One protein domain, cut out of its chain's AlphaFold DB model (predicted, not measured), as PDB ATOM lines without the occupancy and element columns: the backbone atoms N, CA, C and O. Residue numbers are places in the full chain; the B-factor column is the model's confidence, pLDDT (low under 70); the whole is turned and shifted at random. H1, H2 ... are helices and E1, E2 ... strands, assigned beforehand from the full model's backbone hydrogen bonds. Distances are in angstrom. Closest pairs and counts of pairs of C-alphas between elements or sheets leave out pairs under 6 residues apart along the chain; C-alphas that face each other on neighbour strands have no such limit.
ATOM      1  N   THR A 131       0.184  37.666  25.159       92.75
ATOM      2  CA  THR A 131      -0.462  37.964  26.441       92.75
ATOM      3  C   THR A 131      -1.035  39.368  26.424       92.75
ATOM      4  O   THR A 131      -0.489  40.264  25.777       92.75
ATOM      5  N   VAL A 132      -2.067  39.597  27.236       94.31
ATOM      6  CA  VAL A 132      -2.627  40.937  27.478       94.31
ATOM      7  C   VAL A 132      -1.525  41.928  27.886       94.31
ATOM      8  O   VAL A 132      -1.468  43.051  27.389       94.31
ATOM      9  N   ASN A 133      -0.572  41.490  28.713       92.81
ATOM     10  CA  ASN A 133       0.568  42.307  29.131       92.81
ATOM     11  C   ASN A 133       1.545  42.646  27.991       92.81
ATOM     12  O   ASN A 133       2.077  43.758  27.960       92.81
ATOM     13  N   GLN A 134       1.785  41.735  27.041       95.81
ATOM     14  CA  GLN A 134       2.576  42.044  25.843       95.81
ATOM     15  C   GLN A 134       1.874  43.105  24.987       95.81
ATOM     16  O   GLN A 134       2.520  44.072  24.583       95.81
ATOM     17  N   LEU A 135       0.555  42.987  24.791       97.00
ATOM     18  CA  LEU A 135      -0.233  43.986  24.060       97.00
ATOM     19  C   LEU A 135      -0.191  45.353  24.755       97.00
ATOM     20  O   LEU A 135       0.124  46.361  24.124       97.00
ATOM     21  N   ARG A 136      -0.393  45.391  26.078       96.69
ATOM     22  CA  ARG A 136      -0.273  46.612  26.892       96.69
ATOM     23  C   ARG A 136       1.091  47.287  26.715       96.69
ATOM     24  O   ARG A 136       1.156  48.507  26.579       96.69
ATOM     25  N   LYS A 137       2.184  46.513  26.718       97.56
ATOM     26  CA  LYS A 137       3.544  47.040  26.507       97.56
ATOM     27  C   LYS A 137       3.697  47.667  25.119       97.56
ATOM     28  O   LYS A 137       4.283  48.739  25.032       97.56
ATOM     29  N   LYS A 138       3.146  47.049  24.068       98.06
ATOM     30  CA  LYS A 138       3.157  47.614  22.707       98.06
ATOM     31  C   LYS A 138       2.390  48.934  22.622       98.06
ATOM     32  O   LYS A 138       2.907  49.905  22.082       98.06
ATOM     33  N   ILE A 139       1.216  49.013  23.250       97.50
ATOM     34  CA  ILE A 139       0.421  50.253  23.310       97.50
ATOM     35  C   ILE A 139       1.200  51.371  24.002       97.50
ATOM     36  O   ILE A 139       1.295  52.473  23.472       97.50
ATOM     37  N   LYS A 140       1.821  51.086  25.154       97.69
ATOM     38  CA  LYS A 140       2.637  52.070  25.886       97.69
ATOM     39  C   LYS A 140       3.844  52.581  25.096       97.69
ATOM     40  O   LYS A 140       4.317  53.675  25.376       97.69
ATOM     41  N   LYS A 141       4.342  51.799  24.140       98.25
ATOM     42  CA  LYS A 141       5.428  52.192  23.235       98.25
ATOM     43  C   LYS A 141       4.947  52.966  22.001       98.25
ATOM     44  O   LYS A 141       5.775  53.348  21.185       98.25
ATOM     45  N   GLY A 142       3.640  53.183  21.844       97.00
ATOM     46  CA  GLY A 142       3.076  53.820  20.652       97.00
ATOM     47  C   GLY A 142       3.055  52.911  19.417       97.00
ATOM     48  O   GLY A 142       2.948  53.405  18.303       97.00
ATOM     49  N   GLU A 143       3.142  51.588  19.591       98.00
ATOM     50  CA  GLU A 143       3.215  50.615  18.485       98.00
ATOM     51  C   GLU A 143       1.830  50.137  17.993       98.00
ATOM     52  O   GLU A 143       1.740  49.148  17.268       98.00
ATOM     53  N   LEU A 144       0.735  50.785  18.410       97.25
ATOM     54  CA  LEU A 144      -0.631  50.440  17.998       97.25
ATOM     55  C   LEU A 144      -1.220  51.538  17.106       97.25
ATOM     56  O   LEU A 144      -1.453  52.651  17.570       97.25
ATOM     57  N   ALA A 145      -1.556  51.189  15.865       97.25
ATOM     58  CA  ALA A 145      -2.413  51.996  15.003       97.25
ATOM     59  C   ALA A 145      -3.866  51.511  15.121       97.25
ATOM     60  O   ALA A 145      -4.147  50.328  14.927       97.25
ATOM     61  N   THR A 146      -4.799  52.399  15.468       96.62
ATOM     62  CA  THR A 146      -6.208  52.034  15.671       96.62
ATOM     63  C   THR A 146      -7.149  53.231  15.513       96.62
ATOM     64  O   THR A 146      -6.727  54.381  15.614       96.62
ATOM     65  N   ARG A 147      -8.442  52.962  15.284       95.19
ATOM     66  CA  ARG A 147      -9.518  53.973  15.293       95.19
ATOM     67  C   ARG A 147     -10.000  54.311  16.707       95.19
ATOM     68  O   ARG A 147     -10.628  55.351  16.904       95.19
ATOM     69  N   PHE A 148      -9.745  53.441  17.684       95.81
ATOM     70  CA  PHE A 148     -10.122  53.692  19.073       95.81
ATOM     71  C   PHE A 148      -9.244  54.793  19.670       95.81
ATOM     72  O   PHE A 148      -8.026  54.774  19.532       95.81
ATOM     73  N   LYS A 149      -9.858  55.746  20.374       92.81
ATOM     74  CA  LYS A 149      -9.122  56.862  20.989       92.81
ATOM     75  C   LYS A 149      -8.429  56.473  22.293       92.81
ATOM     76  O   LYS A 149      -7.463  57.115  22.690       92.81
ATOM     77  N   GLN A 150      -8.961  55.469  22.989       92.94
ATOM     78  CA  GLN A 150      -8.500  55.033  24.303       92.94
ATOM     79  C   GLN A 150      -8.686  53.521  24.452       92.94
ATOM     80  O   GLN A 150      -9.559  52.922  23.820       92.94
ATOM     81  N   SER A 151      -7.871  52.927  25.320       96.06
ATOM     82  CA  SER A 151      -8.006  51.544  25.777       96.06
ATOM     83  C   SER A 151      -8.011  51.504  27.300       96.06
ATOM     84  O   SER A 151      -7.266  52.257  27.931       96.06
ATOM     85  N   THR A 152      -8.759  50.579  27.889       96.25
ATOM     86  CA  THR A 152      -8.768  50.351  29.338       96.25
ATOM     87  C   THR A 152      -8.048  49.047  29.651       96.25
ATOM     88  O   THR A 152      -8.419  47.995  29.139       96.25
ATOM     89  N   TYR A 153      -7.027  49.110  30.503       96.12
ATOM     90  CA  TYR A 153      -6.365  47.929  31.053       96.12
ATOM     91  C   TYR A 153      -6.829  47.722  32.494       96.12
ATOM     92  O   TYR A 153      -6.697  48.631  33.312       96.12
ATOM     93  N   ILE A 154      -7.358  46.538  32.790       93.31
ATOM     94  CA  ILE A 154      -7.776  46.130  34.133       93.31
ATOM     95  C   ILE A 154      -6.919  44.947  34.541       93.31
ATOM     96  O   ILE A 154      -6.721  44.023  33.758       93.31
ATOM     97  N   GLU A 155      -6.438  44.976  35.773       92.38
ATOM     98  CA  GLU A 155      -5.633  43.925  36.372       92.38
ATOM     99  C   GLU A 155      -6.168  43.633  37.764       92.38
ATOM    100  O   GLU A 155      -6.482  44.551  38.522       92.38
ATOM    101  N   GLN A 156      -6.292  42.350  38.076       88.38
ATOM    102  CA  GLN A 156      -6.606  41.889  39.418       88.38
ATOM    103  C   GLN A 156      -5.330  41.362  40.053       88.38
ATOM    104  O   GLN A 156      -4.659  40.506  39.476       88.38
ATOM    105  N   LEU A 157      -5.012  41.877  41.235       89.75
ATOM    106  CA  LEU A 157      -3.858  41.460  42.020       89.75
ATOM    107  C   LEU A 157      -4.318  40.577  43.180       89.75
ATOM    108  O   LEU A 157      -5.323  40.871  43.829       89.75
ATOM    109  N   ASN A 158      -3.556  39.530  43.466       88.19
ATOM    110  CA  ASN A 158      -3.675  38.771  44.697       88.19
ATOM    111  C   ASN A 158      -3.204  39.651  45.864       88.19
ATOM    112  O   ASN A 158      -2.092  40.171  45.845       88.19
ATOM    113  N   LEU A 159      -4.030  39.836  46.894       92.06
ATOM    114  CA  LEU A 159      -3.681  40.726  48.010       92.06
ATOM    115  C   LEU A 159      -2.680  40.119  49.007       92.06
ATOM    116  O   LEU A 159      -2.164  40.847  49.850       92.06
ATOM    117  N   LYS A 160      -2.410  38.810  48.942       92.81
ATOM    118  CA  LYS A 160      -1.443  38.142  49.825       92.81
ATOM    119  C   LYS A 160      -0.008  38.330  49.340       92.81
ATOM    120  O   LYS A 160       0.870  38.564  50.161       92.81
ATOM    121  N   ASP A 161       0.224  38.210  48.035       92.94
ATOM    122  CA  ASP A 161       1.569  38.248  47.441       92.94
ATOM    123  C   ASP A 161       1.768  39.365  46.396       92.94
ATOM    124  O   ASP A 161       2.888  39.596  45.942       92.94
ATOM    125  N   GLY A 162       0.708  40.095  46.034       89.44
ATOM    126  CA  GLY A 162       0.745  41.183  45.057       89.44
ATOM    127  C   GLY A 162       0.819  40.725  43.596       89.44
ATOM    128  O   GLY A 162       0.966  41.570  42.710       89.44
ATOM    129  N   LEU A 163       0.739  39.421  43.313       88.12
ATOM    130  CA  LEU A 163       0.879  38.888  41.960       88.12
ATOM    131  C   LEU A 163      -0.376  39.120  41.110       88.12
ATOM    132  O   LEU A 163      -1.505  39.103  41.590       88.12
ATOM    133  N   SER A 164      -0.168  39.312  39.806       85.94
ATOM    134  CA  SER A 164      -1.245  39.481  38.822       85.94
ATOM    135  C   SER A 164      -1.986  38.164  38.585       85.94
ATOM    136  O   SER A 164      -1.417  37.204  38.060       85.94
ATOM    137  N   GLU A 165      -3.262  38.127  38.957       83.56
ATOM    138  CA  GLU A 165      -4.129  36.957  38.813       83.56
ATOM    139  C   GLU A 165      -4.944  36.986  37.527       83.56
ATOM    140  O   GLU A 165      -5.260  35.941  36.980       83.56
ATOM    141  N   SER A 166      -5.321  38.155  37.026       85.88
ATOM    142  CA  SER A 166      -5.981  38.264  35.729       85.88
ATOM    143  C   SER A 166      -5.767  39.647  35.151       85.88
ATOM    144  O   SER A 166      -5.511  40.618  35.867       85.88
ATOM    145  N   SER A 167      -5.861  39.742  33.830       91.94
ATOM    146  CA  SER A 167      -5.840  41.029  33.153       91.94
ATOM    147  C   SER A 167      -6.766  41.023  31.950       91.94
ATOM    148  O   SER A 167      -6.930  40.002  31.281       91.94
ATOM    149  N   SER A 168      -7.356  42.181  31.680       95.12
ATOM    150  CA  SER A 168      -8.138  42.437  30.479       95.12
ATOM    151  C   SER A 168      -7.723  43.759  29.850       95.12
ATOM    152  O   SER A 168      -7.356  44.721  30.531       95.12
ATOM    153  N   LEU A 169      -7.774  43.796  28.527       97.31
ATOM    154  CA  LEU A 169      -7.553  44.971  27.709       97.31
ATOM    155  C   LEU A 169      -8.803  45.204  26.870       97.31
ATOM    156  O   LEU A 169      -9.247  44.319  26.140       97.31
ATOM    157  N   LYS A 170      -9.374  46.394  27.010       97.25
ATOM    158  CA  LYS A 170     -10.670  46.770  26.450       97.25
ATOM    159  C   LYS A 170     -10.498  47.927  25.477       97.25
ATOM    160  O   LYS A 170      -9.781  48.882  25.790       97.25
ATOM    161  N   PHE A 171     -11.183  47.866  24.343       97.62
ATOM    162  CA  PHE A 171     -11.235  48.930  23.342       97.62
ATOM    163  C   PHE A 171     -12.688  49.274  23.009       97.62
ATOM    164  O   PHE A 171     -13.505  48.377  22.813       97.62
ATOM    165  N   GLY A 172     -12.991  50.570  22.916       94.06
ATOM    166  CA  GLY A 172     -14.365  51.060  22.758       94.06
ATOM    167  C   GLY A 172     -15.131  51.114  24.085       94.06
ATOM    168  O   GLY A 172     -14.555  50.919  25.157       94.06
ATOM    169  N   SER A 173     -16.434  51.390  24.015       91.00
ATOM    170  CA  SER A 173     -17.338  51.379  25.172       91.00
ATOM    171  C   SER A 173     -18.436  50.336  24.989       91.00
ATOM    172  O   SER A 173     -18.841  50.041  23.869       91.00
ATOM    173  N   MET A 174     -18.992  49.829  26.092       86.25
ATOM    174  CA  MET A 174     -20.137  48.903  26.041       86.25
ATOM    175  C   MET A 174     -21.405  49.521  25.428       86.25
ATOM    176  O   MET A 174     -22.332  48.798  25.093       86.25
ATOM    177  N   SER A 175     -21.458  50.850  25.321       88.69
ATOM    178  CA  SER A 175     -22.543  51.600  24.681       88.69
ATOM    179  C   SER A 175     -22.309  51.880  23.193       88.69
ATOM    180  O   SER A 175     -23.158  52.501  22.566       88.69
ATOM    181  N   SER A 176     -21.147  51.507  22.652       92.25
ATOM    182  CA  SER A 176     -20.807  51.693  21.238       92.25
ATOM    183  C   SER A 176     -21.097  50.434  20.423       92.25
ATOM    184  O   SER A 176     -21.125  49.340  20.980       92.25
ATOM    185  N   ASP A 177     -21.237  50.585  19.105       93.94
ATOM    186  CA  ASP A 177     -21.552  49.474  18.194       93.94
ATOM    187  C   ASP A 177     -20.460  48.393  18.140       93.94
ATOM    188  O   ASP A 177     -20.732  47.252  17.773       93.94
ATOM    189  N   ILE A 178     -19.211  48.740  18.480       95.50
ATOM    190  CA  ILE A 178     -18.081  47.805  18.501       95.50
ATOM    191  C   ILE A 178     -17.302  47.967  19.801       95.50
ATOM    192  O   ILE A 178     -16.706  49.012  20.072       95.50
ATOM    193  N   TYR A 179     -17.230  46.874  20.552       96.38
ATOM    194  CA  TYR A 179     -16.474  46.765  21.788       96.38
ATOM    195  C   TYR A 179     -15.631  45.491  21.767       96.38
ATOM    196  O   TYR A 179     -16.145  44.405  21.515       96.38
ATOM    197  N   ILE A 180     -14.327  45.624  22.015       97.31
ATOM    198  CA  ILE A 180     -13.380  44.502  21.965       97.31
ATOM    199  C   ILE A 180     -12.788  44.293  23.353       97.31
ATOM    200  O   ILE A 180     -12.270  45.235  23.958       97.31
ATOM    201  N   VAL A 181     -12.810  43.047  23.831       96.44
ATOM    202  CA  VAL A 181     -12.170  42.636  25.085       96.44
ATOM    203  C   VAL A 181     -11.198  41.502  24.810       96.44
ATOM    204  O   VAL A 181     -11.574  40.469  24.273       96.44
ATOM    205  N   ILE A 182      -9.949  41.689  25.222       96.31
ATOM    206  CA  ILE A 182      -8.913  40.657  25.201       96.31
ATOM    207  C   ILE A 182      -8.540  40.377  26.649       96.31
ATOM    208  O   ILE A 182      -8.075  41.280  27.348       96.31
ATOM    209  N   TYR A 183      -8.748  39.153  27.121       93.88
ATOM    210  CA  TYR A 183      -8.587  38.819  28.533       93.88
ATOM    211  C   TYR A 183      -8.114  37.379  28.742       93.88
ATOM    212  O   TYR A 183      -8.158  36.549  27.836       93.88
ATOM    213  N   ASP A 184      -7.625  37.094  29.946       87.75
ATOM    214  CA  ASP A 184      -7.173  35.758  30.345       87.75
ATOM    215  C   ASP A 184      -8.340  34.912  30.890       87.75
ATOM    216  O   ASP A 184      -8.644  34.927  32.086       87.75
ATOM    217  N   LYS A 185      -9.008  34.178  29.991       81.62
ATOM    218  CA  LYS A 185     -10.226  33.402  30.284       81.62
ATOM    219  C   LYS A 185     -10.007  32.253  31.272       81.62
ATOM    220  O   LYS A 185     -10.876  31.994  32.103       81.62
ATOM    221  N   LEU A 186      -8.863  31.565  31.212       73.94
ATOM    222  CA  LEU A 186      -8.562  30.438  32.107       73.94
ATOM    223  C   LEU A 186      -8.496  30.900  33.561       73.94
ATOM    224  O   LEU A 186      -9.095  30.281  34.441       73.94
ATOM    225  N   ARG A 187      -7.817  32.021  33.809       67.75
ATOM    226  CA  ARG A 187      -7.697  32.562  35.163       67.75
ATOM    227  C   ARG A 187      -9.011  33.137  35.688       67.75
ATOM    228  O   ARG A 187      -9.286  32.999  36.877       67.75
ATOM    229  N   GLU A 188      -9.854  33.704  34.823       63.16
ATOM    230  CA  GLU A 188     -11.221  34.085  35.208       63.16
ATOM    231  C   GLU A 188     -12.077  32.868  35.594       63.16
ATOM    232  O   GLU A 188     -12.762  32.897  36.618       63.16
ATOM    233  N   ARG A 189     -12.002  31.771  34.826       64.50
ATOM    234  CA  ARG A 189     -12.772  30.545  35.101       64.50
ATOM    235  C   ARG A 189     -12.355  29.856  36.399       64.50
ATOM    236  O   ARG A 189     -13.235  29.471  37.162       64.50
ATOM    237  N   ILE A 190     -11.054  29.747  36.685       60.69
ATOM    238  CA  ILE A 190     -10.550  29.130  37.928       60.69
ATOM    239  C   ILE A 190     -11.114  29.845  39.166       60.69
ATOM    240  O   ILE A 190     -11.509  29.194  40.128       60.69
ATOM    241  N   LYS A 191     -11.235  31.178  39.133       52.03
ATOM    242  CA  LYS A 191     -11.842  31.928  40.242       52.03
ATOM    243  C   LYS A 191     -13.334  31.656  40.395       52.03
ATOM    244  O   LYS A 191     -13.789  31.468  41.517       52.03
ATOM    245  N   GLY A 192     -14.085  31.596  39.295       50.06
ATOM    246  CA  GLY A 192     -15.519  31.293  39.343       50.06
ATOM    247  C   GLY A 192     -15.846  29.956  40.019       50.06
ATOM    248  O   GLY A 192     -16.942  29.807  40.534       50.06
ATOM    249  N   TRP A 193     -14.894  29.016  40.050       34.66
ATOM    250  CA  TRP A 193     -15.022  27.709  40.706       34.66
ATOM    251  C   TRP A 193     -14.542  27.697  42.164       34.66
ATOM    252  O   TRP A 193     -14.958  26.840  42.929       34.66
ATOM    253  N   ILE A 194     -13.647  28.611  42.550       40.94
ATOM    254  CA  ILE A 194     -13.126  28.709  43.926       40.94
ATOM    255  C   ILE A 194     -14.063  29.541  44.821       40.94
ATOM    256  O   ILE A 194     -14.036  29.398  46.042       40.94
ATOM    257  N   TYR A 195     -14.886  30.408  44.223       37.00
ATOM    258  CA  TYR A 195     -15.789  31.326  44.929       37.00
ATOM    259  C   TYR A 195     -17.289  31.046  44.710       37.00
ATOM    260  O   TYR A 195     -18.107  31.869  45.125       37.00
ATOM    261  N   ALA A 196     -17.647  29.936  44.057       37.94
ATOM    262  CA  ALA A 196     -19.020  29.422  43.952       37.94
ATOM    263  C   ALA A 196     -19.180  28.188  44.846       37.94
ATOM    264  O   ALA A 196     -20.279  28.038  45.423       37.94
TER     265      ALA A 196
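Overview. This is residues 131 to 196 of the 196 residues of the protein "Replication initiation factor domain-containing protein" of Erysipelatoclostridium ramosum (UniProt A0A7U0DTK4). A narrow, three-stranded antiparallel sheet makes the middle of the domain, with helix H1 lying slantwise over E1 and E2, and a second helix, H2, that follows the last strand and only grazes the sheet. E2 lies between E1 and E3, and its centre is nearest to the mean of the C-alphas, while that of H2 is farthest from it. The printed part has 66 residues with two named helices and three named strands, in the order H1, E1, E2, E3, H2 along the chain, and its class is mixed, helices and strands. The whole is loose, with a radius of gyration of the C-alphas of 13.8 A, and spans 38 by 28 by 17 A.

Along the chain. The sheet begins with strand E1, residues 151 to 157, 19.6 A from first to last C-alpha, starting at C-alpha 151 at (-8.006, 51.544, 25.777). Strand E2, residues 164 to 171, is the longest strand at 20.7 A, and strand E3, residues 180 to 183, has four residues. Helix H1, residues 132 to 140, measures 12.4 A and begins at C-alpha 132 at (-2.627, 40.937, 27.478). Helix H2, residues 185 to 194, measures 14.7 A and ends at C-alpha 194 at (-13.126, 28.709, 43.926).

Arrangement. E1, E2 and E3 form a meander, each strand the antiparallel neighbour of the one before, with E1 and E3 as edge strands. The hairpin E1 and E2 has an angle of 167 degrees between directions, with N 152 and O 170 at 2.9 A and N 168 and O 154 at 2.8 A, within hydrogen-bond range. The hairpin E2 and E3 has an angle of 169 degrees, with N 169 and O 182 at 2.8 A and N 180 and O 171 at 3.0 A, within hydrogen-bond range. H1 is on the sheet at a height of 9.9 A, over E1 and E2, and runs slantwise to the strands, at 48 degrees to E2 on the local plane. The closest C-alphas of H1 and E2 are those of Val 132 and Leu 169, 6.4 A apart. H2 only grazes the sheet, with residues 185 to 191; its closest C-alphas with E2 are those of Arg 187 and Ser 166, 6.0 A apart. H1 and H2 are apart. In H1 and H2 every O i to N i+4 pair is within hydrogen-bond range.

Size, cuts and confidence. The two C-alphas farthest apart are those of Gly 142 and Ala 196, 40.3 A, and Ala 196 is the chain's last residue. The printed part has no cut. The link from E3 to H2 is tight, and those from H1 to E1, E1 to E2 and E2 to E3 are short. The mean pLDDT of the printed part is 86.8; residues 187 to 196 are under 70, and H2 has a mean of 59.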